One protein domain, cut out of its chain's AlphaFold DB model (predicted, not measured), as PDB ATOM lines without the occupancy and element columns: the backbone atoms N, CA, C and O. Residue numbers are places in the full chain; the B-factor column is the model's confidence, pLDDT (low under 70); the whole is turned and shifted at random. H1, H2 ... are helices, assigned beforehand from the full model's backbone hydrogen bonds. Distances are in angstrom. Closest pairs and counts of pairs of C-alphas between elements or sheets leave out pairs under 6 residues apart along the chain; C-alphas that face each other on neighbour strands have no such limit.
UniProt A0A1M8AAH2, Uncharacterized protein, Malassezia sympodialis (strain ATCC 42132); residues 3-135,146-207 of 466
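What this domain is: This is residues 3 to 135 and 146 to 207 of the 466 residues of an uncharacterized protein of Malassezia sympodialis (strain ATCC 42132) (UniProt A0A1M8AAH2). A long rod is built along one very long helix, H3, with H1 and H2 packed beside it toward one end as a three-helix bundle, and H4 and H5 packed on its far part toward the other end. H6 packs on H4, apart from H3. The printed part has 195 residues with six named helices, H1 to H6 in chain order, and no named strand, and its class is all helix. H1 to H5 form an up-and-down bundle, each helix running against the one before it in the chain. The whole is only just extended, close to loose, with a radius of gyration of the C-alphas of 25.0 A and spans of 82 by 33 by 27 A.

How they stand to each other: H3, residues 81 to 134, is the hub, touching four other helices. H2, residues 46 to 71, touches it at a shallow tilt of 17 degrees, opposite ways, the closest C-alphas being those of Ala 46 and Asp 119, 5.6 A apart; the two form a helical hairpin. H1, residues 3 to 35, touches H3 at 29 degrees, a shallow tilt, the same way, with the C-alphas of Ile 25 and Ala 101 closest at 6.3 A. H1 and H2 form another helical hairpin at a shallow tilt of 22 degrees, opposite ways, closest at the C-alphas of Ser 17 and Ala 67, 4.7 A. H4, residues 146 to 166, touches residues 117 to 131 of H3 alone, at a steep tilt of 43 degrees, opposite ways; the closest C-alphas, of Cys 124 and Cys 157, are 5.8 A apart. H5, residues 172 to 192, touches residues 118 to 128 of H3 alone, at a shallow tilt of 29 degrees, the same way, closest at the C-alphas of Glu 125 and Ile 181, 6.8 A. H4 and H5 are close but not clearly touching, their closest C-alphas, of Ile 161 and Glu 182, being 7.4 A apart. H6, residues 195 to 207, touches residues 154 to 163 of H4 alone, at a steep tilt of 51 degrees, closest at the C-alphas of His 159 and Ser 201, 5.3 A. H1 and H2 are each apart from H4, H5 and H6. Helix packing is only just mostly aligned, 4 of 6 touching pairs being at a shallow tilt. In H1, H2, H4, H5 and H6 every O i to N i+4 pair is within hydrogen-bond range; in H3 48 of 50 are.

Where its parts are: H3 measures 77.5 A from C-alpha 81 at (145.627, 124.098, 259.104) to C-alpha 134 at (203.423, 152.560, 216.065). H1 is 48.8 A long and begins at C-alpha 3, (138.662, 131.042, 248.091); H2 is 36.7 A. H4 is 30.5 A, H5 30.4 A and H6 18.9 A, ending at C-alpha 207, (182.899, 167.340, 233.757).

The domain as a whole: The two C-alphas farthest apart are those of Pro 80 and His 193, 82.0 A. Residues 136 to 145 are not printed, and C-alphas 135 and 146 across this cut are 10.6 A apart. Of the links that are printed whole, H4 to H5 and H5 to H6 are tight, H1 to H2 and H2 to H3 short. The mean pLDDT of the printed part is 82.2; it is under 70 in 32 residues, among them 73 to 79 and 193 to 207.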
ATOM      1  N   ASP A   3     137.592 130.362 247.334       63.09
ATOM      2  CA  ASP A   3     138.662 131.042 248.091       63.09
ATOM      3  C   ASP A   3     139.790 130.098 248.552       63.09
ATOM      4  O   ASP A   3     140.965 130.466 248.591       63.09
ATOM      5  N   GLY A   4     139.461 128.833 248.841       68.06
ATOM      6  CA  GLY A   4     140.448 127.820 249.223       68.06
ATOM      7  C   GLY A   4     141.352 127.375 248.067       68.06
ATOM      8  O   GLY A   4     142.531 127.098 248.284       68.06
ATOM      9  N   ALA A   5     140.828 127.316 246.838       75.44
ATOM     10  CA  ALA A   5     141.603 126.939 245.658       75.44
ATOM     11  C   ALA A   5     142.542 128.078 245.231       75.44
ATOM     12  O   ALA A   5     143.707 127.832 244.910       75.44
ATOM     13  N   GLU A   6     142.067 129.322 245.306       80.81
ATOM     14  CA  GLU A   6     142.879 130.513 245.046       80.81
ATOM     15  C   GLU A   6     144.016 130.666 246.066       80.81
ATOM     16  O   GLU A   6     145.160 130.922 245.681       80.81
ATOM     17  N   ALA A   7     143.748 130.418 247.353       78.50
ATOM     18  CA  ALA A   7     144.769 130.458 248.401       78.50
ATOM     19  C   ALA A   7     145.863 129.389 248.202       78.50
ATOM     20  O   ALA A   7     147.056 129.669 248.375       78.50
ATOM     21  N   TRP A   8     145.492 128.173 247.784       81.88
ATOM     22  CA  TRP A   8     146.462 127.122 247.455       81.88
ATOM     23  C   TRP A   8     147.301 127.471 246.222       81.88
ATOM     24  O   TRP A   8     148.518 127.294 246.249       81.88
ATOM     25  N   GLN A   9     146.694 128.024 245.168       85.44
ATOM     26  CA  GLN A   9     147.433 128.495 243.991       85.44
ATOM     27  C   GLN A   9     148.397 129.639 244.326       85.44
ATOM     28  O   GLN A   9     149.524 129.653 243.834       85.44
ATOM     29  N   ALA A  10     147.992 130.586 245.176       83.50
ATOM     30  CA  ALA A  10     148.870 131.656 245.643       83.50
ATOM     31  C   ALA A  10     150.072 131.102 246.424       83.50
ATOM     32  O   ALA A  10     151.204 131.526 246.199       83.50
ATOM     33  N   THR A  11     149.837 130.104 247.280       85.44
ATOM     34  CA  THR A  11     150.891 129.414 248.039       85.44
ATOM     35  C   THR A  11     151.886 128.713 247.108       85.44
ATOM     36  O   THR A  11     153.093 128.850 247.295       85.44
ATOM     37  N   LEU A  12     151.398 128.032 246.063       86.69
ATOM     38  CA  LEU A  12     152.248 127.390 245.050       86.69
ATOM     39  C   LEU A  12     153.104 128.408 244.281       86.69
ATOM     40  O   LEU A  12     154.318 128.238 244.171       86.69
ATOM     41  N   ARG A  13     152.509 129.519 243.829       87.25
ATOM     42  CA  ARG A  13     153.257 130.609 243.174       87.25
ATOM     43  C   ARG A  13     154.311 131.217 244.099       87.25
ATOM     44  O   ARG A  13     155.403 131.553 243.646       87.25
ATOM     45  N   ALA A  14     154.007 131.353 245.391       87.56
ATOM     46  CA  ALA A  14     154.967 131.831 246.378       87.56
ATOM     47  C   ALA A  14     156.145 130.858 246.534       87.56
ATOM     48  O   ALA A  14     157.292 131.306 246.509       87.56
ATOM     49  N   SER A  15     155.903 129.542 246.593       88.69
ATOM     50  CA  SER A  15     156.993 128.556 246.598       88.69
ATOM     51  C   SER A  15     157.835 128.591 245.320       88.69
ATOM     52  O   SER A  15     159.055 128.672 245.419       88.69
ATOM     53  N   GLU A  16     157.216 128.637 244.137       90.75
ATOM     54  CA  GLU A  16     157.932 128.712 242.852       90.75
ATOM     55  C   GLU A  16     158.796 129.977 242.756       90.75
ATOM     56  O   GLU A  16     159.949 129.939 242.325       90.75
ATOM     57  N   SER A  17     158.265 131.117 243.209       91.44
ATOM     58  CA  SER A  17     159.007 132.380 243.227       91.44
ATOM     59  C   SER A  17     160.207 132.348 244.179       91.44
ATOM     60  O   SER A  17     161.240 132.959 243.903       91.44
ATOM     61  N   LEU A  18     160.095 131.607 245.284       92.00
ATOM     62  CA  LEU A  18     161.162 131.451 246.260       92.00
ATOM     63  C   LEU A  18     162.266 130.525 245.738       92.00
ATOM     64  O   LEU A  18     163.443 130.817 245.939       92.00
ATOM     65  N   GLU A  19     161.905 129.469 245.010       88.81
ATOM     66  CA  GLU A  19     162.862 128.625 244.285       88.81
ATOM     67  C   GLU A  19     163.608 129.423 243.209       88.81
ATOM     68  O   GLU A  19     164.834 129.356 243.129       88.81
ATOM     69  N   ALA A  20     162.898 130.249 242.434       91.69
ATOM     70  CA  ALA A  20     163.521 131.122 241.441       91.69
ATOM     71  C   ALA A  20     164.523 132.104 242.078       91.69
ATOM     72  O   ALA A  20     165.589 132.356 241.511       91.69
ATOM     73  N   LEU A  21     164.216 132.629 243.270       93.56
ATOM     74  CA  LEU A  21     165.137 133.471 244.036       93.56
ATOM     75  C   LEU A  21     166.384 132.695 244.487       93.56
ATOM     76  O   LEU A  21     167.496 133.200 244.346       93.56
ATOM     77  N   GLN A  22     166.230 131.465 244.980       93.06
ATOM     78  CA  GLN A  22     167.367 130.616 245.356       93.06
ATOM     79  C   GLN A  22     168.269 130.283 244.159       93.06
ATOM     80  O   GLN A  22     169.493 130.370 244.264       93.06
ATOM     81  N   ASP A  23     167.677 129.957 243.011       91.00
ATOM     82  CA  ASP A  23     168.412 129.683 241.776       91.00
ATOM     83  C   ASP A  23     169.178 130.926 241.280       91.00
ATOM     84  O   ASP A  23     170.303 130.816 240.771       91.00
ATOM     85  N   ALA A  24     168.600 132.119 241.453       91.75
ATOM     86  CA  ALA A  24     169.258 133.379 241.125       91.75
ATOM     87  C   ALA A  24     170.429 133.689 242.073       91.75
ATOM     88  O   ALA A  24     171.501 134.065 241.598       91.75
ATOM     89  N   ILE A  25     170.263 133.461 243.382       91.69
ATOM     90  CA  ILE A  25     171.338 133.586 244.383       91.69
ATOM     91  C   ILE A  25     172.504 132.665 244.035       91.69
ATOM     92  O   ILE A  25     173.643 133.116 243.940       91.69
ATOM     93  N   PHE A  26     172.224 131.393 243.750       90.31
ATOM     94  CA  PHE A  26     173.260 130.440 243.362       90.31
ATOM     95  C   PHE A  26     174.013 130.892 242.101       90.31
ATOM     96  O   PHE A  26     175.241 130.832 242.038       90.31
ATOM     97  N   SER A  27     173.284 131.382 241.095       90.75
ATOM     98  CA  SER A  27     173.884 131.881 239.851       90.75
ATOM     99  C   SER A  27     174.796 133.092 240.096       90.75
ATOM    100  O   SER A  27     175.832 133.224 239.442       90.75
ATOM    101  N   ALA A  28     174.427 133.965 241.036       90.69
ATOM    102  CA  ALA A  28     175.231 135.109 241.462       90.69
ATOM    103  C   ALA A  28     176.517 134.674 242.163       90.69
ATOM    104  O   ALA A  28     177.597 135.117 241.770       90.69
ATOM    105  N   GLU A  29     176.433 133.745 243.111       90.19
ATOM    106  CA  GLU A  29     177.615 133.186 243.771       90.19
ATOM    107  C   GLU A  29     178.563 132.492 242.780       90.19
ATOM    108  O   GLU A  29     179.781 132.659 242.869       90.19
ATOM    109  N   GLU A  30     178.023 131.755 241.803       89.12
ATOM    110  CA  GLU A  30     178.817 131.088 240.766       89.12
ATOM    111  C   GLU A  30     179.609 132.100 239.926       89.12
ATOM    112  O   GLU A  30     180.804 131.906 239.682       89.12
ATOM    113  N   VAL A  31     178.968 133.198 239.504       87.19
ATOM    114  CA  VAL A  31     179.650 134.254 238.746       87.19
ATOM    115  C   VAL A  31     180.759 134.874 239.582       87.19
ATOM    116  O   VAL A  31     181.889 134.916 239.103       87.19
ATOM    117  N   ILE A  32     180.487 135.247 240.835       86.81
ATOM    118  CA  ILE A  32     181.491 135.816 241.749       86.81
ATOM    119  C   ILE A  32     182.700 134.883 241.899       86.81
ATOM    120  O   ILE A  32     183.851 135.311 241.804       86.81
ATOM    121  N   GLN A  33     182.460 133.582 242.074       85.56
ATOM    122  CA  GLN A  33     183.541 132.601 242.169       85.56
ATOM    123  C   GLN A  33     184.340 132.492 240.864       85.56
ATOM    124  O   GLN A  33     185.569 132.383 240.915       85.56
ATOM    125  N   SER A  34     183.672 132.564 239.708       81.38
ATOM    126  CA  SER A  34     184.291 132.392 238.388       81.38
ATOM    127  C   SER A  34     185.356 133.439 238.043       81.38
ATOM    128  O   SER A  34     186.275 133.135 237.282       81.38
ATOM    129  N   HIS A  35     185.286 134.644 238.621       79.19
ATOM    130  CA  HIS A  35     186.243 135.727 238.356       79.19
ATOM    131  C   HIS A  35     187.051 136.172 239.579       79.19
ATOM    132  O   HIS A  35     187.813 137.134 239.496       79.19
ATOM    133  N   SER A  36     186.977 135.428 240.686       80.25
ATOM    134  CA  SER A  36     187.762 135.667 241.911       80.25
ATOM    135  C   SER A  36     189.281 135.773 241.677       80.25
ATOM    136  O   SER A  36     189.986 136.470 242.408       80.25
ATOM    137  N   HIS A  37     189.783 135.141 240.611       78.06
ATOM    138  CA  HIS A  37     191.187 135.141 240.195       78.06
ATOM    139  C   HIS A  37     191.451 135.958 238.919       78.06
ATOM    140  O   HIS A  37     192.444 135.722 238.235       78.06
ATOM    141  N   ILE A  38     190.592 136.924 238.566       82.06
ATOM    142  CA  ILE A  38     190.730 137.674 237.303       82.06
ATOM    143  C   ILE A  38     192.082 138.394 237.169       82.06
ATOM    144  O   ILE A  38     192.630 138.498 236.077       82.06
ATOM    145  N   TRP A  39     192.672 138.825 238.284       79.81
ATOM    146  CA  TRP A  39     193.988 139.471 238.302       79.81
ATOM    147  C   TRP A  39     195.164 138.506 238.090       79.81
ATOM    148  O   TRP A  39     196.280 138.972 237.877       79.81
ATOM    149  N   ASP A  40     194.922 137.195 238.142       79.62
ATOM    150  CA  ASP A  40     195.925 136.140 237.949       79.62
ATOM    151  C   ASP A  40     195.890 135.529 236.543       79.62
ATOM    152  O   ASP A  40     196.806 134.801 236.165       79.62
ATOM    153  N   SER A  41     194.849 135.822 235.758       69.25
ATOM    154  CA  SER A  41     194.659 135.286 234.412       69.25
ATOM    155  C   SER A  41     194.685 136.393 233.360       69.25
ATOM    156  O   SER A  41     194.119 137.471 233.540       69.25
ATOM    157  N   THR A  42     195.331 136.109 232.231       63.81
ATOM    158  CA  THR A  42     195.380 136.977 231.046       63.81
ATOM    159  C   THR A  42     194.290 136.663 230.022       63.81
ATOM    160  O   THR A  42     194.077 137.451 229.103       63.81
ATOM    161  N   ASP A  43     193.588 135.537 230.177       59.16
ATOM    162  CA  ASP A  43     192.815 134.927 229.085       59.16
ATOM    163  C   ASP A  43     191.301 135.151 229.220       59.16
ATOM    164  O   ASP A  43     190.518 134.852 228.311       59.16
ATOM    165  N   ILE A  44     190.859 135.690 230.358       67.56
ATOM    166  CA  ILE A  44     189.440 135.891 230.635       67.56
ATOM    167  C   ILE A  44     189.010 137.267 230.127       67.56
ATOM    168  O   ILE A  44     189.508 138.312 230.540       67.56
ATOM    169  N   SER A  45     188.034 137.270 229.221       78.56
ATOM    170  CA  SER A  45     187.455 138.503 228.694       78.56
ATOM    171  C   SER A  45     186.599 139.184 229.763       78.56
ATOM    172  O   SER A  45     185.485 138.742 230.046       78.56
ATOM    173  N   ALA A  46     187.111 140.284 230.315       81.00
ATOM    174  CA  ALA A  46     186.415 141.112 231.298       81.00
ATOM    175  C   ALA A  46     185.051 141.607 230.795       81.00
ATOM    176  O   ALA A  46     184.073 141.561 231.532       81.00
ATOM    177  N   ALA A  47     184.956 141.975 229.513       81.94
ATOM    178  CA  ALA A  47     183.700 142.381 228.885       81.94
ATOM    179  C   ALA A  47     182.619 141.287 228.953       81.94
ATOM    180  O   ALA A  47     181.475 141.574 229.296       81.94
ATOM    181  N   ARG A  48     182.973 140.018 228.689       85.75
ATOM    182  CA  ARG A  48     182.021 138.896 228.803       85.75
ATOM    183  C   ARG A  48     181.572 138.671 230.247       85.75
ATOM    184  O   ARG A  48     180.406 138.368 230.476       85.75
ATOM    185  N   LEU A  49     182.484 138.820 231.207       86.56
ATOM    186  CA  LEU A  49     182.156 138.691 232.627       86.56
ATOM    187  C   LEU A  49     181.259 139.828 233.122       86.56
ATOM    188  O   LEU A  49     180.322 139.555 233.860       86.56
ATOM    189  N   LEU A  50     181.507 141.068 232.691       88.94
ATOM    190  CA  LEU A  50     180.667 142.223 233.024       88.94
ATOM    191  C   LEU A  50     179.227 142.022 232.547       88.94
ATOM    192  O   LEU A  50     178.305 142.196 233.337       88.94
ATOM    193  N   VAL A  51     179.041 141.570 231.301       90.94
ATOM    194  CA  VAL A  51     177.707 141.249 230.765       90.94
ATOM    195  C   VAL A  51     177.033 140.155 231.596       90.94
ATOM    196  O   VAL A  51     175.900 140.331 232.032       90.94
ATOM    197  N   ARG A  52     177.740 139.053 231.887       90.50
ATOM    198  CA  ARG A  52     177.191 137.952 232.697       90.50
ATOM    199  C   ARG A  52     176.844 138.398 234.124       90.50
ATOM    200  O   ARG A  52     175.863 137.917 234.684       90.50
ATOM    201  N   LEU A  53     177.636 139.291 234.717       92.50
ATOM    202  CA  LEU A  53     177.384 139.845 236.045       92.50
ATOM    203  C   LEU A  53     176.128 140.722 236.039       92.50
ATOM    204  O   LEU A  53     175.265 140.520 236.891       92.50
ATOM    205  N   ASP A  54     175.993 141.631 235.068       92.44
ATOM    206  CA  ASP A  54     174.804 142.481 234.925       92.44
ATOM    207  C   ASP A  54     173.538 141.622 234.691       92.44
ATOM    208  O   ASP A  54     172.535 141.808 235.377       92.44
ATOM    209  N   GLU A  55     173.604 140.596 233.832       93.38
ATOM    210  CA  GLU A  55     172.501 139.643 233.607       93.38
ATOM    211  C   GLU A  55     172.087 138.885 234.875       93.38
ATOM    212  O   GLU A  55     170.910 138.581 235.083       93.38
ATOM    213  N   VAL A  56     173.053 138.485 235.703       93.38
ATOM    214  CA  VAL A  56     172.765 137.759 236.942       93.38
ATOM    215  C   VAL A  56     172.222 138.691 238.018       93.38
ATOM    216  O   VAL A  56     171.281 138.307 238.709       93.38
ATOM    217  N   ARG A  57     172.741 139.918 238.120       94.88
ATOM    218  CA  ARG A  57     172.194 140.942 239.015       94.88
ATOM    219  C   ARG A  57     170.740 141.247 238.665       94.88
ATOM    220  O   ARG A  57     169.887 141.203 239.544       94.88
ATOM    221  N   ASP A  58     170.444 141.483 237.390       94.38
ATOM    222  CA  ASP A  58     169.085 141.805 236.947       94.38
ATOM    223  C   ASP A  58     168.124 140.627 237.197       94.38
ATOM    224  O   ASP A  58     166.995 140.824 237.654       94.38
ATOM    225  N   ARG A  59     168.585 139.382 236.990       93.62
ATOM    226  CA  ARG A  59     167.824 138.174 237.355       93.62
ATOM    227  C   ARG A  59     167.585 138.056 238.859       93.62
ATOM    228  O   ARG A  59     166.469 137.722 239.249       93.62
ATOM    229  N   LEU A  60     168.594 138.326 239.687       95.62
ATOM    230  CA  LEU A  60     168.484 138.291 241.147       95.62
ATOM    231  C   LEU A  60     167.468 139.319 241.648       95.62
ATOM    232  O   LEU A  60     166.549 138.953 242.379       95.62
ATOM    233  N   SER A  61     167.564 140.565 241.181       95.00
ATOM    234  CA  SER A  61     166.621 141.620 241.552       95.00
ATOM    235  C   SER A  61     165.203 141.318 241.085       95.00
ATOM    236  O   SER A  61     164.255 141.461 241.859       95.00
ATOM    237  N   HIS A  62     165.040 140.811 239.861       95.44
ATOM    238  CA  HIS A  62     163.729 140.414 239.358       95.44
ATOM    239  C   HIS A  62     163.112 139.260 240.166       95.44
ATOM    240  O   HIS A  62     161.935 139.322 240.539       95.44
ATOM    241  N   ALA A  63     163.896 138.224 240.475       94.12
ATOM    242  CA  ALA A  63     163.441 137.094 241.279       94.12
ATOM    243  C   ALA A  63     163.093 137.530 242.710       94.12
ATOM    244  O   ALA A  63     162.057 137.129 243.238       94.12
ATOM    245  N   ARG A  64     163.897 138.416 243.311       95.69
ATOM    246  CA  ARG A  64     163.664 138.957 244.655       95.69
ATOM    247  C   ARG A  64     162.374 139.764 244.720       95.69
ATOM    248  O   ARG A  64     161.562 139.531 245.612       95.69
ATOM    249  N   GLU A  65     162.154 140.678 243.776       94.94
ATOM    250  CA  GLU A  65     160.913 141.457 243.704       94.94
ATOM    251  C   GLU A  65     159.684 140.571 243.489       94.94
ATOM    252  O   GLU A  65     158.626 140.821 244.068       94.94
ATOM    253  N   THR A  66     159.811 139.537 242.656       93.31
ATOM    254  CA  THR A  66     158.724 138.593 242.377       93.31
ATOM    255  C   THR A  66     158.398 137.756 243.611       93.31
ATOM    256  O   THR A  66     157.231 137.670 243.993       93.31
ATOM    257  N   ALA A  67     159.418 137.227 244.294       92.00
ATOM    258  CA  ALA A  67     159.263 136.494 245.547       92.00
ATOM    259  C   ALA A  67     158.665 137.370 246.652       92.00
ATOM    260  O   ALA A  67     157.753 136.942 247.357       92.00
ATOM    261  N   GLN A  68     159.107 138.626 246.759       92.94
ATOM    262  CA  GLN A  68     158.545 139.586 247.703       92.94
ATOM    263  C   GLN A  68     157.064 139.851 247.416       92.94
ATOM    264  O   GLN A  68     156.255 139.827 248.336       92.94
ATOM    265  N   LYS A  69     156.675 140.061 246.154       91.06
ATOM    266  CA  LYS A  69     155.263 140.265 245.786       91.06
ATOM    267  C   LYS A  69     154.410 139.033 246.100       91.06
ATOM    268  O   LYS A  69     153.313 139.189 246.623       91.06
ATOM    269  N   ALA A  70     154.915 137.834 245.815       86.94
ATOM    270  CA  ALA A  70     154.192 136.589 246.058       86.94
ATOM    271  C   ALA A  70     154.064 136.257 247.557       86.94
ATOM    272  O   ALA A  70     153.024 135.765 247.985       86.94
ATOM    273  N   CYS A  71     155.083 136.576 248.362       84.62
ATOM    274  CA  CYS A  71     155.086 136.317 249.804       84.62
ATOM    275  C   CYS A  71     154.403 137.416 250.635       84.62
ATOM    276  O   CYS A  71     154.160 137.200 251.810       84.62
ATOM    277  N   MET A  72     154.092 138.588 250.072       82.00
ATOM    278  CA  MET A  72     153.391 139.675 250.787       82.00
ATOM    279  C   MET A  72     151.863 139.627 250.614       82.00
ATOM    280  O   MET A  72     151.163 140.539 251.058       82.00
ATOM    281  N   LEU A  73     151.331 138.589 249.959       67.94
ATOM    282  CA  LEU A  73     149.889 138.362 249.869       67.94
ATOM    283  C   LEU A  73     149.336 137.996 251.259       67.94
ATOM    284  O   LEU A  73     149.951 137.192 251.962       67.94
ATOM    285  N   PRO A  74     148.201 138.582 251.684       62.84
ATOM    286  CA  PRO A  74     147.662 138.346 253.015       62.84
ATOM    287  C   PRO A  74     147.323 136.857 253.197       62.84
ATOM    288  O   PRO A  74     146.734 136.257 252.294       62.84
ATOM    289  N   PRO A  75     147.675 136.246 254.345       63.38
ATOM    290  CA  PRO A  75     147.287 134.872 254.625       63.38
ATOM    291  C   PRO A  75     145.757 134.785 254.650       63.38
ATOM    292  O   PRO A  75     145.109 135.577 255.335       63.38
ATOM    293  N   SER A  76     145.182 133.838 253.899       63.66
ATOM    294  CA  SER A  76     143.742 133.558 253.967       63.66
ATOM    295  C   SER A  76     143.375 133.250 255.416       63.66
ATOM    296  O   SER A  76     143.970 132.356 256.012       63.66
ATOM    297  N   THR A  77     142.435 133.994 255.998       62.44
ATOM    298  CA  THR A  77     141.982 133.785 257.384       62.44
ATOM    299  C   THR A  77     141.108 132.544 257.529       62.44
ATOM    300  O   THR A  77     141.021 131.994 258.623       62.44
ATOM    301  N   ASP A  78     140.539 132.071 256.420       64.75
ATOM    302  CA  ASP A  78     139.738 130.858 256.345       64.75
ATOM    303  C   ASP A  78     140.469 129.835 255.471       64.75
ATOM    304  O   ASP A  78     140.579 129.970 254.249       64.75
ATOM    305  N   GLY A  79     141.040 128.816 256.108       67.56
ATOM    306  CA  GLY A  79     141.816 127.794 255.420       67.56
ATOM    307  C   GLY A  79     142.079 126.564 256.289       67.56
ATOM    308  O   GLY A  79     141.999 126.627 257.515       67.56
ATOM    309  N   PRO A  80     142.385 125.409 255.682       77.06
ATOM    310  CA  PRO A  80     142.811 124.237 256.437       77.06
ATOM    311  C   PRO A  80     144.155 124.510 257.133       77.06
ATOM    312  O   PRO A  80     145.026 125.152 256.551       77.06
ATOM    313  N   GLN A  81     144.377 123.945 258.328       81.31
ATOM    314  CA  GLN A  81     145.627 124.098 259.104       81.31
ATOM    315  C   GLN A  81     146.899 123.866 258.265       81.31
ATOM    316  O   GLN A  81     147.877 124.591 258.391       81.31
ATOM    317  N   ARG A  82     146.853 122.907 257.331       79.06
ATOM    318  CA  ARG A  82     147.962 122.601 256.411       79.06
ATOM    319  C   ARG A  82     148.374 123.783 255.526       79.06
ATOM    320  O   ARG A  82     149.553 123.916 255.219       79.06
ATOM    321  N   LEU A  83     147.420 124.616 255.103       79.69
ATOM    322  CA  LEU A  83     147.698 125.811 254.303       79.69
ATOM    323  C   LEU A  83     148.396 126.873 255.161       79.69
ATOM    324  O   LEU A  83     149.384 127.451 254.721       79.69
ATOM    325  N   PHE A  84     147.961 127.060 256.410       81.00
ATOM    326  CA  PHE A  84     148.637 127.954 257.353       81.00
ATOM    327  C   PHE A  84     150.079 127.525 257.633       81.00
ATOM    328  O   PHE A  84     150.984 128.358 257.574       81.00
ATOM    329  N   ASP A  85     150.310 126.233 257.873       83.31
ATOM    330  CA  ASP A  85     151.651 125.697 258.125       83.31
ATOM    331  C   ASP A  85     152.572 125.893 256.902       83.31
ATOM    332  O   ASP A  85     153.732 126.293 257.044       83.31
ATOM    333  N   ALA A  86     152.049 125.676 255.688       83.50
ATOM    334  CA  ALA A  86     152.779 125.898 254.439       83.50
ATOM    335  C   ALA A  86     153.127 127.381 254.231       83.50
ATOM    336  O   ALA A  86     154.283 127.716 253.962       83.50
ATOM    337  N   VAL A  87     152.156 128.278 254.421       84.25
ATOM    338  CA  VAL A  87     152.348 129.728 254.306       84.25
ATOM    339  C   VAL A  87     153.373 130.222 255.332       84.25
ATOM    340  O   VAL A  87     154.297 130.948 254.963       84.25
ATOM    341  N   ALA A  88     153.281 129.794 256.594       84.75
ATOM    342  CA  ALA A  88     154.239 130.159 257.640       84.75
ATOM    343  C   ALA A  88     155.663 129.663 257.325       84.75
ATOM    344  O   ALA A  88     156.639 130.397 257.517       84.75
ATOM    345  N   SER A  89     155.787 128.445 256.788       87.81
ATOM    346  CA  SER A  89     157.064 127.890 256.326       87.81
ATOM    347  C   SER A  89     157.669 128.725 255.191       87.81
ATOM    348  O   SER A  89     158.849 129.075 255.256       87.81
ATOM    349  N   ILE A  90     156.870 129.091 254.182       87.69
ATOM    350  CA  ILE A  90     157.308 129.927 253.051       87.69
ATOM    351  C   ILE A  90     157.767 131.303 253.540       87.69
ATOM    352  O   ILE A  90     158.858 131.734 253.181       87.69
ATOM    353  N   HIS A  91     157.008 131.961 254.421       88.25
ATOM    354  CA  HIS A  91     157.382 133.266 254.978       88.25
ATOM    355  C   HIS A  91     158.691 133.208 255.777       88.25
ATOM    356  O   HIS A  91     159.569 134.056 255.610       88.25
ATOM    357  N   SER A  92     158.857 132.188 256.629       88.50
ATOM    358  CA  SER A  92     160.095 131.994 257.395       88.50
ATOM    359  C   SER A  92     161.307 131.798 256.484       88.50
ATOM    360  O   SER A  92     162.396 132.302 256.770       88.50
ATOM    361  N   HIS A  93     161.122 131.066 255.384       88.81
ATOM    362  CA  HIS A  93     162.170 130.795 254.407       88.81
ATOM    363  C   HIS A  93     162.494 132.029 253.556       88.81
ATOM    364  O   HIS A  93     163.663 132.386 253.415       88.81
ATOM    365  N   PHE A  94     161.469 132.752 253.100       92.00
ATOM    366  CA  PHE A  94     161.606 134.016 252.380       92.00
ATOM    367  C   PHE A  94     162.417 135.039 253.176       92.00
ATOM    368  O   PHE A  94     163.372 135.590 252.642       92.00
ATOM    369  N   HIS A  95     162.117 135.256 254.459       88.81
ATOM    370  CA  HIS A  95     162.859 136.238 255.258       88.81
ATOM    371  C   HIS A  95     164.353 135.924 255.389       88.81
ATOM    372  O   HIS A  95     165.159 136.854 255.426       88.81
ATOM    373  N   LYS A  96     164.731 134.640 255.441       88.75
ATOM    374  CA  LYS A  96     166.143 134.229 255.483       88.75
ATOM    375  C   LYS A  96     166.833 134.547 254.158       88.75
ATOM    376  O   LYS A  96     167.842 135.234 254.142       88.75
ATOM    377  N   ILE A  97     166.235 134.102 253.057       91.12
ATOM    378  CA  ILE A  97     166.831 134.189 251.720       91.12
ATOM    379  C   ILE A  97     166.803 135.616 251.170       91.12
ATOM    380  O   ILE A  97     167.700 136.022 250.444       91.12
ATOM    381  N   HIS A  98     165.785 136.401 251.513       91.81
ATOM    382  CA  HIS A  98     165.654 137.780 251.058       91.81
ATOM    383  C   HIS A  98     166.773 138.678 251.603       91.81
ATOM    384  O   HIS A  98     167.239 139.564 250.892       91.81
ATOM    385  N   ALA A  99     167.205 138.458 252.849       89.81
ATOM    386  CA  ALA A  99     168.356 139.164 253.407       89.81
ATOM    387  C   ALA A  99     169.641 138.795 252.648       89.81
ATOM    388  O   ALA A  99     170.335 139.688 252.169       89.81
ATOM    389  N   ASP A 100     169.876 137.494 252.442       90.25
ATOM    390  CA  ASP A 100     171.028 136.996 251.682       90.25
ATOM    391  C   ASP A 100     171.038 137.544 250.238       90.25
ATOM    392  O   ASP A 100     172.086 137.923 249.720       90.25
ATOM    393  N   ALA A 101     169.869 137.661 249.596       92.62
ATOM    394  CA  ALA A 101     169.731 138.233 248.256       92.62
ATOM    395  C   ALA A 101     170.141 139.712 248.189       92.62
ATOM    396  O   ALA A 101     170.810 140.112 247.242       92.62
ATOM    397  N   LEU A 102     169.749 140.526 249.177       92.94
ATOM    398  CA  LEU A 102     170.116 141.946 249.235       92.94
ATOM    399  C   LEU A 102     171.619 142.137 249.465       92.94
ATOM    400  O   LEU A 102     172.243 142.973 248.811       92.94
ATOM    401  N   ASP A 103     172.204 141.346 250.365       92.44
ATOM    402  CA  ASP A 103     173.648 141.368 250.610       92.44
ATOM    403  C   ASP A 103     174.421 140.976 249.341       92.44
ATOM    404  O   ASP A 103     175.439 141.587 249.002       92.44
ATOM    405  N   LEU A 104     173.900 140.004 248.591       93.12
ATOM    406  CA  LEU A 104     174.494 139.558 247.339       93.12
ATOM    407  C   LEU A 104     174.342 140.581 246.205       93.12
ATOM    408  O   LEU A 104     175.271 140.736 245.417       93.12
ATOM    409  N   GLU A 105     173.232 141.326 246.129       92.62
ATOM    410  CA  GLU A 105     173.082 142.457 245.196       92.62
ATOM    411  C   GLU A 105     174.172 143.518 245.430       92.62
ATOM    412  O   GLU A 105     174.858 143.920 244.484       92.62
ATOM    413  N   LEU A 106     174.403 143.907 246.690       91.44
ATOM    414  CA  LEU A 106     175.481 144.834 247.062       91.44
ATOM    415  C   LEU A 106     176.865 144.268 246.716       91.44
ATOM    416  O   LEU A 106     177.741 144.984 246.222       91.44
ATOM    417  N   GLN A 107     177.069 142.969 246.944       91.56
ATOM    418  CA  GLN A 107     178.315 142.309 246.576       91.56
ATOM    419  C   GLN A 107     178.531 142.324 245.057       91.56
ATOM    420  O   GLN A 107     179.628 142.664 244.615       91.56
ATOM    421  N   LEU A 108     177.509 142.036 244.249       91.44
ATOM    422  CA  LEU A 108     177.594 142.096 242.787       91.44
ATOM    423  C   LEU A 108     177.948 143.504 242.291       91.44
ATOM    424  O   LEU A 108     178.762 143.634 241.379       91.44
ATOM    425  N   GLU A 109     177.416 144.566 242.903       89.38
ATOM    426  CA  GLU A 109     177.820 145.941 242.578       89.38
ATOM    427  C   GLU A 109     179.305 146.194 242.865       89.38
ATOM    428  O   GLU A 109     180.009 146.804 242.051       89.38
ATOM    429  N   SER A 110     179.807 145.679 243.991       88.00
ATOM    430  CA  SER A 110     181.228 145.780 244.329       88.00
ATOM    431  C   SER A 110     182.116 145.014 243.337       88.00
ATOM    432  O   SER A 110     183.136 145.533 242.878       88.00
ATOM    433  N   GLU A 111     181.691 143.820 242.919       87.62
ATOM    434  CA  GLU A 111     182.393 142.979 241.945       87.62
ATOM    435  C   GLU A 111     182.380 143.605 240.546       87.62
ATOM    436  O   GLU A 111     183.395 143.610 239.844       87.62
ATOM    437  N   ARG A 112     181.270 144.245 240.162       89.06
ATOM    438  CA  ARG A 112     181.172 145.036 238.930       89.06
ATOM    439  C   ARG A 112     182.208 146.156 238.896       89.06
ATOM    440  O   ARG A 112     182.825 146.382 237.851       89.06
ATOM    441  N   ALA A 113     182.434 146.846 240.015       84.75
ATOM    442  CA  ALA A 113     183.462 147.882 240.106       84.75
ATOM    443  C   ALA A 113     184.877 147.301 239.922       84.75
ATOM    444  O   ALA A 113     185.688 147.884 239.199       84.75
ATOM    445  N   VAL A 114     185.158 146.123 240.496       84.50
ATOM    446  CA  VAL A 114     186.441 145.417 240.319       84.50
ATOM    447  C   VAL A 114     186.661 145.019 238.858       84.50
ATOM    448  O   VAL A 114     187.731 145.289 238.307       84.50
ATOM    449  N   LEU A 115     185.656 144.420 238.215       86.12
ATOM    450  CA  LEU A 115     185.729 144.022 236.806       86.12
ATOM    451  C   LEU A 115     185.878 145.227 235.871       86.12
ATOM    452  O   LEU A 115     186.650 145.167 234.916       86.12
ATOM    453  N   THR A 116     185.193 146.332 236.170       85.31
ATOM    454  CA  THR A 116     185.320 147.586 235.411       85.31
ATOM    455  C   THR A 116     186.738 148.141 235.523       85.31
ATOM    456  O   THR A 116     187.342 148.495 234.514       85.31
ATOM    457  N   ALA A 117     187.314 148.160 236.730       82.62
ATOM    458  CA  ALA A 117     188.694 148.599 236.930       82.62
ATOM    459  C   ALA A 117     189.696 147.710 236.174       82.62
ATOM    460  O   ALA A 117     190.638 148.220 235.564       82.62
ATOM    461  N   TYR A 118     189.482 146.391 236.174       85.69
ATOM    462  CA  TYR A 118     190.299 145.456 235.400       85.69
ATOM    463  C   TYR A 118     190.186 145.713 233.891       85.69
ATOM    464  O   TYR A 118     191.208 145.789 233.211       85.69
ATOM    465  N   ASP A 119     188.972 145.894 233.363       85.62
ATOM    466  CA  ASP A 119     188.763 146.157 231.938       85.62
ATOM    467  C   ASP A 119     189.422 147.471 231.499       85.62
ATOM    468  O   ASP A 119     190.141 147.492 230.500       85.62
ATOM    469  N   VAL A 120     189.294 148.536 232.298       85.69
ATOM    470  CA  VAL A 120     189.985 149.811 232.061       85.69
ATOM    471  C   VAL A 120     191.507 149.618 232.027       85.69
ATOM    472  O   VAL A 120     192.155 150.107 231.100       85.69
ATOM    473  N   CYS A 121     192.089 148.843 232.954       86.50
ATOM    474  CA  CYS A 121     193.521 148.512 232.915       86.50
ATOM    475  C   CYS A 121     193.904 147.791 231.612       86.50
ATOM    476  O   CYS A 121     194.873 148.171 230.953       86.50
ATOM    477  N   MET A 122     193.127 146.784 231.208       86.62
ATOM    478  CA  MET A 122     193.366 146.020 229.979       86.62
ATOM    479  C   MET A 122     193.237 146.876 228.715       86.62
ATOM    480  O   MET A 122     193.932 146.629 227.727       86.62
ATOM    481  N   GLN A 123     192.311 147.836 228.694       86.81
ATOM    482  CA  GLN A 123     192.151 148.773 227.583       86.81
ATOM    483  C   GLN A 123     193.328 149.753 227.520       86.81
ATOM    484  O   GLN A 123     193.917 149.911 226.449       86.81
ATOM    485  N   CYS A 124     193.735 150.329 228.658       88.56
ATOM    486  CA  CYS A 124     194.924 151.178 228.758       88.56
ATOM    487  C   CYS A 124     196.172 150.470 228.236       88.56
ATOM    488  O   CYS A 124     196.869 150.999 227.378       88.56
ATOM    489  N   GLU A 125     196.444 149.253 228.704       88.88
ATOM    490  CA  GLU A 125     197.628 148.501 228.284       88.88
ATOM    491  C   GLU A 125     197.635 148.201 226.785       88.88
ATOM    492  O   GLU A 125     198.678 148.328 226.145       88.88
ATOM    493  N   ARG A 126     196.478 147.850 226.206       89.12
ATOM    494  CA  ARG A 126     196.340 147.635 224.757       89.12
ATOM    495  C   ARG A 126     196.641 148.905 223.966       89.12
ATOM    496  O   ARG A 126     197.367 148.843 222.974       89.12
ATOM    497  N   ILE A 127     196.120 150.049 224.409       88.69
ATOM    498  CA  ILE A 127     196.370 151.342 223.763       88.69
ATOM    499  C   ILE A 127     197.849 151.733 223.892       88.69
ATOM    500  O   ILE A 127     198.459 152.110 222.893       88.69
ATOM    501  N   LEU A 128     198.444 151.580 225.080       88.50
ATOM    502  CA  LEU A 128     199.863 151.857 225.327       88.50
ATOM    503  C   LEU A 128     200.771 151.004 224.436       88.50
ATOM    504  O   LEU A 128     201.653 151.542 223.773       88.50
ATOM    505  N   LEU A 129     200.518 149.694 224.345       88.56
ATOM    506  CA  LEU A 129     201.261 148.798 223.452       88.56
ATOM    507  C   LEU A 129     201.134 149.215 221.979       88.56
ATOM    508  O   LEU A 129     202.110 149.157 221.226       88.56
ATOM    509  N   HIS A 130     199.951 149.662 221.547       86.31
ATOM    510  CA  HIS A 130     199.761 150.121 220.172       86.31
ATOM    511  C   HIS A 130     200.474 151.456 219.895       86.31
ATOM    512  O   HIS A 130     201.042 151.644 218.821       86.31
ATOM    513  N   LEU A 131     200.493 152.376 220.862       83.94
ATOM    514  CA  LEU A 131     201.231 153.638 220.764       83.94
ATOM    515  C   LEU A 131     202.747 153.415 220.725       83.94
ATOM    516  O   LEU A 131     203.432 154.026 219.908       83.94
ATOM    517  N   GLU A 132     203.258 152.510 221.560       83.38
ATOM    518  CA  GLU A 132     204.673 152.133 221.588       83.38
ATOM    519  C   GLU A 132     205.100 151.457 220.275       83.38
ATOM    520  O   GLU A 132     206.105 151.850 219.686       83.38
ATOM    521  N   SER A 133     204.314 150.508 219.753       81.00
ATOM    522  CA  SER A 133     204.627 149.816 218.489       81.00
ATOM    523  C   SER A 133     204.546 150.726 217.257       81.00
ATOM    524  O   SER A 133     205.430 150.681 216.404       81.00
ATOM    525  N   ASN A 134     203.548 151.612 217.178       71.00
ATOM    526  CA  ASN A 134     203.423 152.560 216.065       71.00
ATOM    527  C   ASN A 134     204.492 153.665 216.093       71.00
ATOM    528  O   ASN A 134     204.749 154.282 215.064       71.00
ATOM    529  N   SER A 135     205.124 153.927 217.243       62.31
ATOM    530  CA  SER A 135     206.249 154.870 217.331       62.31
ATOM    531  C   SER A 135     207.548 154.348 216.698       62.31
ATOM    532  O   SER A 135     208.470 155.131 216.500       62.31
ATOM    533  N   LEU A 146     197.312 158.601 210.320       73.00
ATOM    534  CA  LEU A 146     198.043 157.914 211.383       73.00
ATOM    535  C   LEU A 146     198.274 158.845 212.582       73.00
ATOM    536  O   LEU A 146     198.075 158.438 213.727       73.00
ATOM    537  N   GLU A 147     198.622 160.109 212.333       76.38
ATOM    538  CA  GLU A 147     198.757 161.130 213.370       76.38
ATOM    539  C   GLU A 147     197.419 161.452 214.046       76.38
ATOM    540  O   GLU A 147     197.364 161.551 215.271       76.38
ATOM    541  N   ALA A 148     196.320 161.565 213.293       77.19
ATOM    542  CA  ALA A 148     194.984 161.760 213.861       77.19
ATOM    543  C   ALA A 148     194.576 160.583 214.762       77.19
ATOM    544  O   ALA A 148     194.137 160.793 215.897       77.19
ATOM    545  N   LYS A 149     194.806 159.343 214.307       80.69
ATOM    546  CA  LYS A 149     194.590 158.133 215.111       80.69
ATOM    547  C   LYS A 149     195.458 158.134 216.373       80.69
ATOM    548  O   LYS A 149     194.966 157.817 217.453       80.69
ATOM    549  N   LYS A 150     196.731 158.527 216.266       80.75
ATOM    550  CA  LYS A 150     197.657 158.638 217.402       80.75
ATOM    551  C   LYS A 150     197.179 159.656 218.438       80.75
ATOM    552  O   LYS A 150     197.122 159.314 219.615       80.75
ATOM    553  N   ARG A 151     196.785 160.865 218.017       80.88
ATOM    554  CA  ARG A 151     196.230 161.899 218.915       80.88
ATOM    555  C   ARG A 151     194.971 161.409 219.629       80.88
ATOM    556  O   ARG A 151     194.853 161.590 220.837       80.88
ATOM    557  N   HIS A 152     194.069 160.739 218.909       83.81
ATOM    558  CA  HIS A 152     192.864 160.159 219.504       83.81
ATOM    559  C   HIS A 152     193.205 159.121 220.579       83.81
ATOM    560  O   HIS A 152     192.738 159.236 221.705       83.81
ATOM    561  N   MET A 153     194.085 158.162 220.275       84.69
ATOM    562  CA  MET A 153     194.504 157.133 221.234       84.69
ATOM    563  C   MET A 153     195.218 157.709 222.461       84.69
ATOM    564  O   MET A 153     194.999 157.223 223.568       84.69
ATOM    565  N   LEU A 154     196.040 158.750 222.287       83.44
ATOM    566  CA  LEU A 154     196.671 159.467 223.401       83.44
ATOM    567  C   LEU A 154     195.622 160.131 224.299       83.44
ATOM    568  O   LEU A 154     195.677 159.968 225.514       83.44
ATOM    569  N   SER A 155     194.632 160.806 223.710       84.06
ATOM    570  CA  SER A 155     193.515 161.400 224.452       84.06
ATOM    571  C   SER A 155     192.684 160.342 225.192       84.06
ATOM    572  O   SER A 155     192.397 160.507 226.376       84.06
ATOM    573  N   THR A 156     192.361 159.216 224.545       86.19
ATOM    574  CA  THR A 156     191.654 158.097 225.190       86.19
ATOM    575  C   THR A 156     192.461 157.519 226.352       86.19
ATOM    576  O   THR A 156     191.904 157.285 227.420       86.19
ATOM    577  N   CYS A 157     193.770 157.323 226.181       87.25
ATOM    578  CA  CYS A 157     194.641 156.811 227.238       87.25
ATOM    579  C   CYS A 157     194.721 157.777 228.430       87.25
ATOM    580  O   CYS A 157     194.593 157.341 229.574       87.25
ATOM    581  N   ALA A 158     194.862 159.083 228.175       84.69
ATOM    582  CA  ALA A 158     194.846 160.114 229.214       84.69
ATOM    583  C   ALA A 158     193.530 160.092 230.009       84.69
ATOM    584  O   ALA A 158     193.540 160.109 231.243       84.69
ATOM    585  N   HIS A 159     192.402 159.967 229.303       84.12
ATOM    586  CA  HIS A 159     191.084 159.892 229.919       84.12
ATOM    587  C   HIS A 159     190.930 158.654 230.811       84.12
ATOM    588  O   HIS A 159     190.490 158.765 231.956       84.12
ATOM    589  N   LEU A 160     191.330 157.477 230.321       86.62
ATOM    590  CA  LEU A 160     191.255 156.238 231.094       86.62
ATOM    591  C   LEU A 160     192.146 156.295 232.344       86.62
ATOM    592  O   LEU A 160     191.700 155.907 233.421       86.62
ATOM    593  N   ILE A 161     193.358 156.848 232.240       85.00
ATOM    594  CA  ILE A 161     194.259 157.034 233.387       85.00
ATOM    595  C   ILE A 161     193.664 158.013 234.405       85.00
ATOM    596  O   ILE A 161     193.695 157.736 235.602       85.00
ATOM    597  N   SER A 162     193.059 159.120 233.962       83.38
ATOM    598  CA  SER A 162     192.363 160.056 234.860       83.38
ATOM    599  C   SER A 162     191.192 159.381 235.590       83.38
ATOM    600  O   SER A 162     191.033 159.545 236.803       83.38
ATOM    601  N   THR A 163     190.421 158.541 234.895       80.62
ATOM    602  CA  THR A 163     189.369 157.717 235.510       80.62
ATOM    603  C   THR A 163     189.943 156.752 236.547       80.62
ATOM    604  O   THR A 163     189.429 156.682 237.664       80.62
ATOM    605  N   MET A 164     191.051 156.072 236.234       82.31
ATOM    606  CA  MET A 164     191.715 155.149 237.160       82.31
ATOM    607  C   MET A 164     192.270 155.855 238.409       82.31
ATOM    608  O   MET A 164     192.154 155.308 239.501       82.31
ATOM    609  N   ARG A 165     192.809 157.080 238.289       80.06
ATOM    610  CA  ARG A 165     193.259 157.892 239.444       80.06
ATOM    611  C   ARG A 165     192.133 158.168 240.430       80.06
ATOM    612  O   ARG A 165     192.357 158.208 241.638       80.06
ATOM    613  N   ARG A 166     190.924 158.382 239.910       74.88
ATOM    614  CA  ARG A 166     189.727 158.687 240.706       74.88
ATOM    615  C   ARG A 166     189.124 157.434 241.328       74.88
ATOM    616  O   ARG A 166     188.621 157.491 242.447       74.88
ATOM    617  N   SER A 167     189.191 156.302 240.631       70.38
ATOM    618  CA  SER A 167     188.773 155.003 241.155       70.38
ATOM    619  C   SER A 167     189.947 154.307 241.846       70.38
ATOM    620  O   SER A 167     190.661 153.521 241.226       70.38
ATOM    621  N   LEU A 168     190.171 154.586 243.133       60.34
ATOM    622  CA  LEU A 168     191.284 153.971 243.863       60.34
ATOM    623  C   LEU A 168     191.146 152.432 243.871       60.34
ATOM    624  O   LEU A 168     190.158 151.917 244.407       60.34
ATOM    625  N   PRO A 169     192.115 151.661 243.343       63.09
ATOM    626  CA  PRO A 169     192.014 150.212 243.391       63.09
ATOM    627  C   PRO A 169     192.199 149.708 244.830       63.09
ATOM    628  O   PRO A 169     193.219 149.958 245.487       63.09
ATOM    629  N   VAL A 170     191.209 148.961 245.326       63.50
ATOM    630  CA  VAL A 170     191.240 148.330 246.660       63.50
ATOM    631  C   VAL A 170     192.233 147.160 246.692       63.50
ATOM    632  O   VAL A 170     192.859 146.907 247.720       63.50
ATOM    633  N   GLN A 171     192.446 146.476 245.562       71.00
ATOM    634  CA  GLN A 171     193.302 145.290 245.501       71.00
ATOM    635  C   GLN A 171     194.790 145.614 245.244       71.00
ATOM    636  O   GLN A 171     195.108 146.414 244.362       71.00
ATOM    637  N   PRO A 172     195.734 144.944 245.934       78.06
ATOM    638  CA  PRO A 172     197.171 145.209 245.798       78.06
ATOM    639  C   PRO A 172     197.727 144.854 244.411       78.06
ATOM    640  O   PRO A 172     198.572 145.576 243.890       78.06
ATOM    641  N   LYS A 173     197.224 143.785 243.774       75.94
ATOM    642  CA  LYS A 173     197.626 143.407 242.406       75.94
ATOM    643  C   LYS A 173     197.186 144.455 241.382       75.94
ATOM    644  O   LYS A 173     197.972 144.843 240.522       75.94
ATOM    645  N   ALA A 174     195.970 144.978 241.541       77.81
ATOM    646  CA  ALA A 174     195.468 146.086 240.737       77.81
ATOM    647  C   ALA A 174     196.331 147.346 240.911       77.81
ATOM    648  O   ALA A 174     196.659 147.989 239.921       77.81
ATOM    649  N   ARG A 175     196.783 147.655 242.137       82.69
ATOM    650  CA  ARG A 175     197.714 148.773 242.400       82.69
ATOM    651  C   ARG A 175     199.065 148.607 241.708       82.69
ATOM    652  O   ARG A 175     199.570 149.571 241.147       82.69
ATOM    653  N   ALA A 176     199.648 147.409 241.735       84.25
ATOM    654  CA  ALA A 176     200.925 147.153 241.066       84.25
ATOM    655  C   ALA A 176     200.811 147.339 239.544       84.25
ATOM    656  O   ALA A 176     201.629 148.028 238.937       84.25
ATOM    657  N   ARG A 177     199.748 146.789 238.945       85.88
ATOM    658  CA  ARG A 177     199.457 146.941 237.513       85.88
ATOM    659  C   ARG A 177     199.175 148.398 237.141       85.88
ATOM    660  O   ARG A 177     199.702 148.903 236.157       85.88
ATOM    661  N   TYR A 178     198.412 149.094 237.980       87.44
ATOM    662  CA  TYR A 178     198.142 150.522 237.853       87.44
ATOM    663  C   TYR A 178     199.426 151.361 237.829       87.44
ATOM    664  O   TYR A 178     199.629 152.151 236.911       87.44
ATOM    665  N   ALA A 179     200.332 151.138 238.785       87.75
ATOM    666  CA  ALA A 179     201.608 151.847 238.855       87.75
ATOM    667  C   ALA A 179     202.479 151.605 237.607       87.75
ATOM    668  O   ALA A 179     203.150 152.516 237.124       87.75
ATOM    669  N   GLN A 180     202.438 150.391 237.047       89.12
ATOM    670  CA  GLN A 180     203.128 150.075 235.797       89.12
ATOM    671  C   GLN A 180     202.540 150.842 234.602       89.12
ATOM    672  O   GLN A 180     203.295 151.361 233.777       89.12
ATOM    673  N   ILE A 181     201.210 150.937 234.512       90.25
ATOM    674  CA  ILE A 181     200.509 151.719 233.480       90.25
ATOM    675  C   ILE A 181     200.876 153.203 233.598       90.25
ATOM    676  O   ILE A 181     201.248 153.812 232.596       90.25
ATOM    677  N   GLU A 182     200.839 153.772 234.806       88.88
ATOM    678  CA  GLU A 182     201.231 155.168 235.034       88.88
ATOM    679  C   GLU A 182     202.687 155.432 234.654       88.88
ATOM    680  O   GLU A 182     202.968 156.413 233.971       88.88
ATOM    681  N   SER A 183     203.610 154.543 235.030       90.25
ATOM    682  CA  SER A 183     205.026 154.685 234.681       90.25
ATOM    683  C   SER A 183     205.242 154.719 233.164       90.25
ATOM    684  O   SER A 183     205.944 155.595 232.652       90.25
ATOM    685  N   ARG A 184     204.592 153.810 232.422       89.69
ATOM    686  CA  ARG A 184     204.655 153.777 230.951       89.69
ATOM    687  C   ARG A 184     204.040 155.023 230.325       89.69
ATOM    688  O   ARG A 184     204.591 155.569 229.370       89.69
ATOM    689  N   TRP A 185     202.931 155.497 230.883       89.25
ATOM    690  CA  TRP A 185     202.288 156.729 230.444       89.25
ATOM    691  C   TRP A 185     203.186 157.953 230.631       89.25
ATOM    692  O   TRP A 185     203.331 158.733 229.694       89.25
ATOM    693  N   SER A 186     203.861 158.090 231.775       86.69
ATOM    694  CA  SER A 186     204.803 159.192 232.015       86.69
ATOM    695  C   SER A 186     205.950 159.215 230.999       86.69
ATOM    696  O   SER A 186     206.319 160.282 230.513       86.69
ATOM    697  N   ILE A 187     206.475 158.046 230.613       86.25
ATOM    698  CA  ILE A 187     207.510 157.940 229.570       86.25
ATOM    699  C   ILE A 187     206.966 158.406 228.209       86.25
ATOM    700  O   ILE A 187     207.653 159.116 227.474       86.25
ATOM    701  N   LEU A 188     205.733 158.030 227.856       82.06
ATOM    702  CA  LEU A 188     205.100 158.465 226.605       82.06
ATOM    703  C   LEU A 188     204.761 159.959 226.598       82.06
ATOM    704  O   LEU A 188     204.936 160.603 225.565       82.06
ATOM    705  N   GLN A 189     204.329 160.521 227.730       80.62
ATOM    706  CA  GLN A 189     204.098 161.961 227.872       80.62
ATOM    707  C   GLN A 189     205.380 162.755 227.618       80.62
ATOM    708  O   GLN A 189     205.356 163.700 226.833       80.62
ATOM    709  N   GLN A 190     206.506 162.324 228.199       80.25
ATOM    710  CA  GLN A 190     207.813 162.949 227.965       80.25
ATOM    711  C   GLN A 190     208.229 162.887 226.490       80.25
ATOM    712  O   GLN A 190     208.741 163.867 225.957       80.25
ATOM    713  N   LYS A 191     207.973 161.764 225.806       76.94
ATOM    714  CA  LYS A 191     208.298 161.595 224.378       76.94
ATOM    715  C   LYS A 191     207.439 162.438 223.433       76.94
ATOM    716  O   LYS A 191     207.823 162.627 222.280       76.94
ATOM    717  N   HIS A 192     206.259 162.877 223.865       72.25
ATOM    718  CA  HIS A 192     205.295 163.560 223.001       72.25
ATOM    719  C   HIS A 192     204.976 164.998 223.419       72.25
ATOM    720  O   HIS A 192     204.170 165.616 222.734       72.25
ATOM    721  N   HIS A 193     205.606 165.540 224.470       68.19
ATOM    722  CA  HIS A 193     205.372 166.908 224.962       68.19
ATOM    723  C   HIS A 193     203.868 167.214 225.154       68.19
ATOM    724  O   HIS A 193     203.339 168.191 224.634       68.19
ATOM    725  N   MET A 194     203.148 166.312 225.835       63.66
ATOM    726  CA  MET A 194     201.674 166.277 225.877       63.66
ATOM    727  C   MET A 194     201.046 167.056 227.045       63.66
ATOM    728  O   MET A 194     200.150 166.534 227.713       63.66
ATOM    729  N   ASP A 195     201.477 168.295 227.275       60.88
ATOM    730  CA  ASP A 195     200.933 169.123 228.363       60.88
ATOM    731  C   ASP A 195     199.462 169.523 228.089       60.88
ATOM    732  O   ASP A 195     198.599 169.348 228.952       60.88
ATOM    733  N   ASP A 196     199.124 169.883 226.844       58.00
ATOM    734  CA  ASP A 196     197.771 170.328 226.450       58.00
ATOM    735  C   ASP A 196     196.706 169.206 226.487       58.00
ATOM    736  O   ASP A 196     195.526 169.428 226.771       58.00
ATOM    737  N   VAL A 197     197.103 167.961 226.190       60.94
ATOM    738  CA  VAL A 197     196.185 166.800 226.159       60.94
ATOM    739  C   VAL A 197     195.805 166.366 227.574       60.94
ATOM    740  O   VAL A 197     194.688 165.893 227.802       60.94
ATOM    741  N   GLN A 198     196.722 166.544 228.527       63.19
ATOM    742  CA  GLN A 198     196.479 166.253 229.932       63.19
ATOM    743  C   GLN A 198     195.469 167.246 230.522       63.19
ATOM    744  O   GLN A 198     194.505 166.812 231.150       63.19
ATOM    745  N   GLU A 199     195.615 168.543 230.230       60.97
ATOM    746  CA  GLU A 199     194.671 169.579 230.663       60.97
ATOM    747  C   GLU A 199     193.257 169.326 230.111       60.97
ATOM    748  O   GLU A 199     192.283 169.299 230.866       60.97
ATOM    749  N   ALA A 200     193.131 169.020 228.813       55.41
ATOM    750  CA  ALA A 200     191.843 168.695 228.198       55.41
ATOM    751  C   ALA A 200     191.196 167.429 228.795       55.41
ATOM    752  O   ALA A 200     189.979 167.377 229.005       55.41
ATOM    753  N   SER A 201     192.001 166.405 229.098       59.81
ATOM    754  CA  SER A 201     191.537 165.183 229.759       59.81
ATOM    755  C   SER A 201     191.057 165.454 231.186       59.81
ATOM    756  O   SER A 201     190.017 164.932 231.595       59.81
ATOM    757  N   ASP A 202     191.773 166.284 231.941       64.12
ATOM    758  CA  ASP A 202     191.420 166.615 233.318       64.12
ATOM    759  C   ASP A 202     190.160 167.491 233.386       64.12
ATOM    760  O   ASP A 202     189.319 167.274 234.264       64.12
ATOM    761  N   VAL A 203     189.934 168.379 232.412       63.00
ATOM    762  CA  VAL A 203     188.673 169.131 232.253       63.00
ATOM    763  C   VAL A 203     187.496 168.204 231.916       63.00
ATOM    764  O   VAL A 203     186.438 168.287 232.549       63.00
ATOM    765  N   LEU A 204     187.667 167.273 230.969       60.06
ATOM    766  CA  LEU A 204     186.628 166.299 230.601       60.06
ATOM    767  C   LEU A 204     186.300 165.347 231.750       60.06
ATOM    768  O   LEU A 204     185.131 165.107 232.048       60.06
ATOM    769  N   ALA A 205     187.320 164.849 232.444       57.78
ATOM    770  CA  ALA A 205     187.129 164.016 233.616       57.78
ATOM    771  C   ALA A 205     186.375 164.801 234.704       57.78
ATOM    772  O   ALA A 205     185.421 164.290 235.288       57.78
ATOM    773  N   SER A 206     186.727 166.064 234.958       59.47
ATOM    774  CA  SER A 206     186.039 166.932 235.938       59.47
ATOM    775  C   SER A 206     184.593 167.264 235.554       59.47
ATOM    776  O   SER A 206     183.766 167.536 236.419       59.47
ATOM    777  N   SER A 207     184.263 167.171 234.267       47.31
ATOM    778  CA  SER A 207     182.899 167.340 233.757       47.31
ATOM    779  C   SER A 207     182.037 166.075 233.913       47.31
ATOM    780  O   SER A 207     180.814 166.160 233.909       47.31
TER     781      SER A 207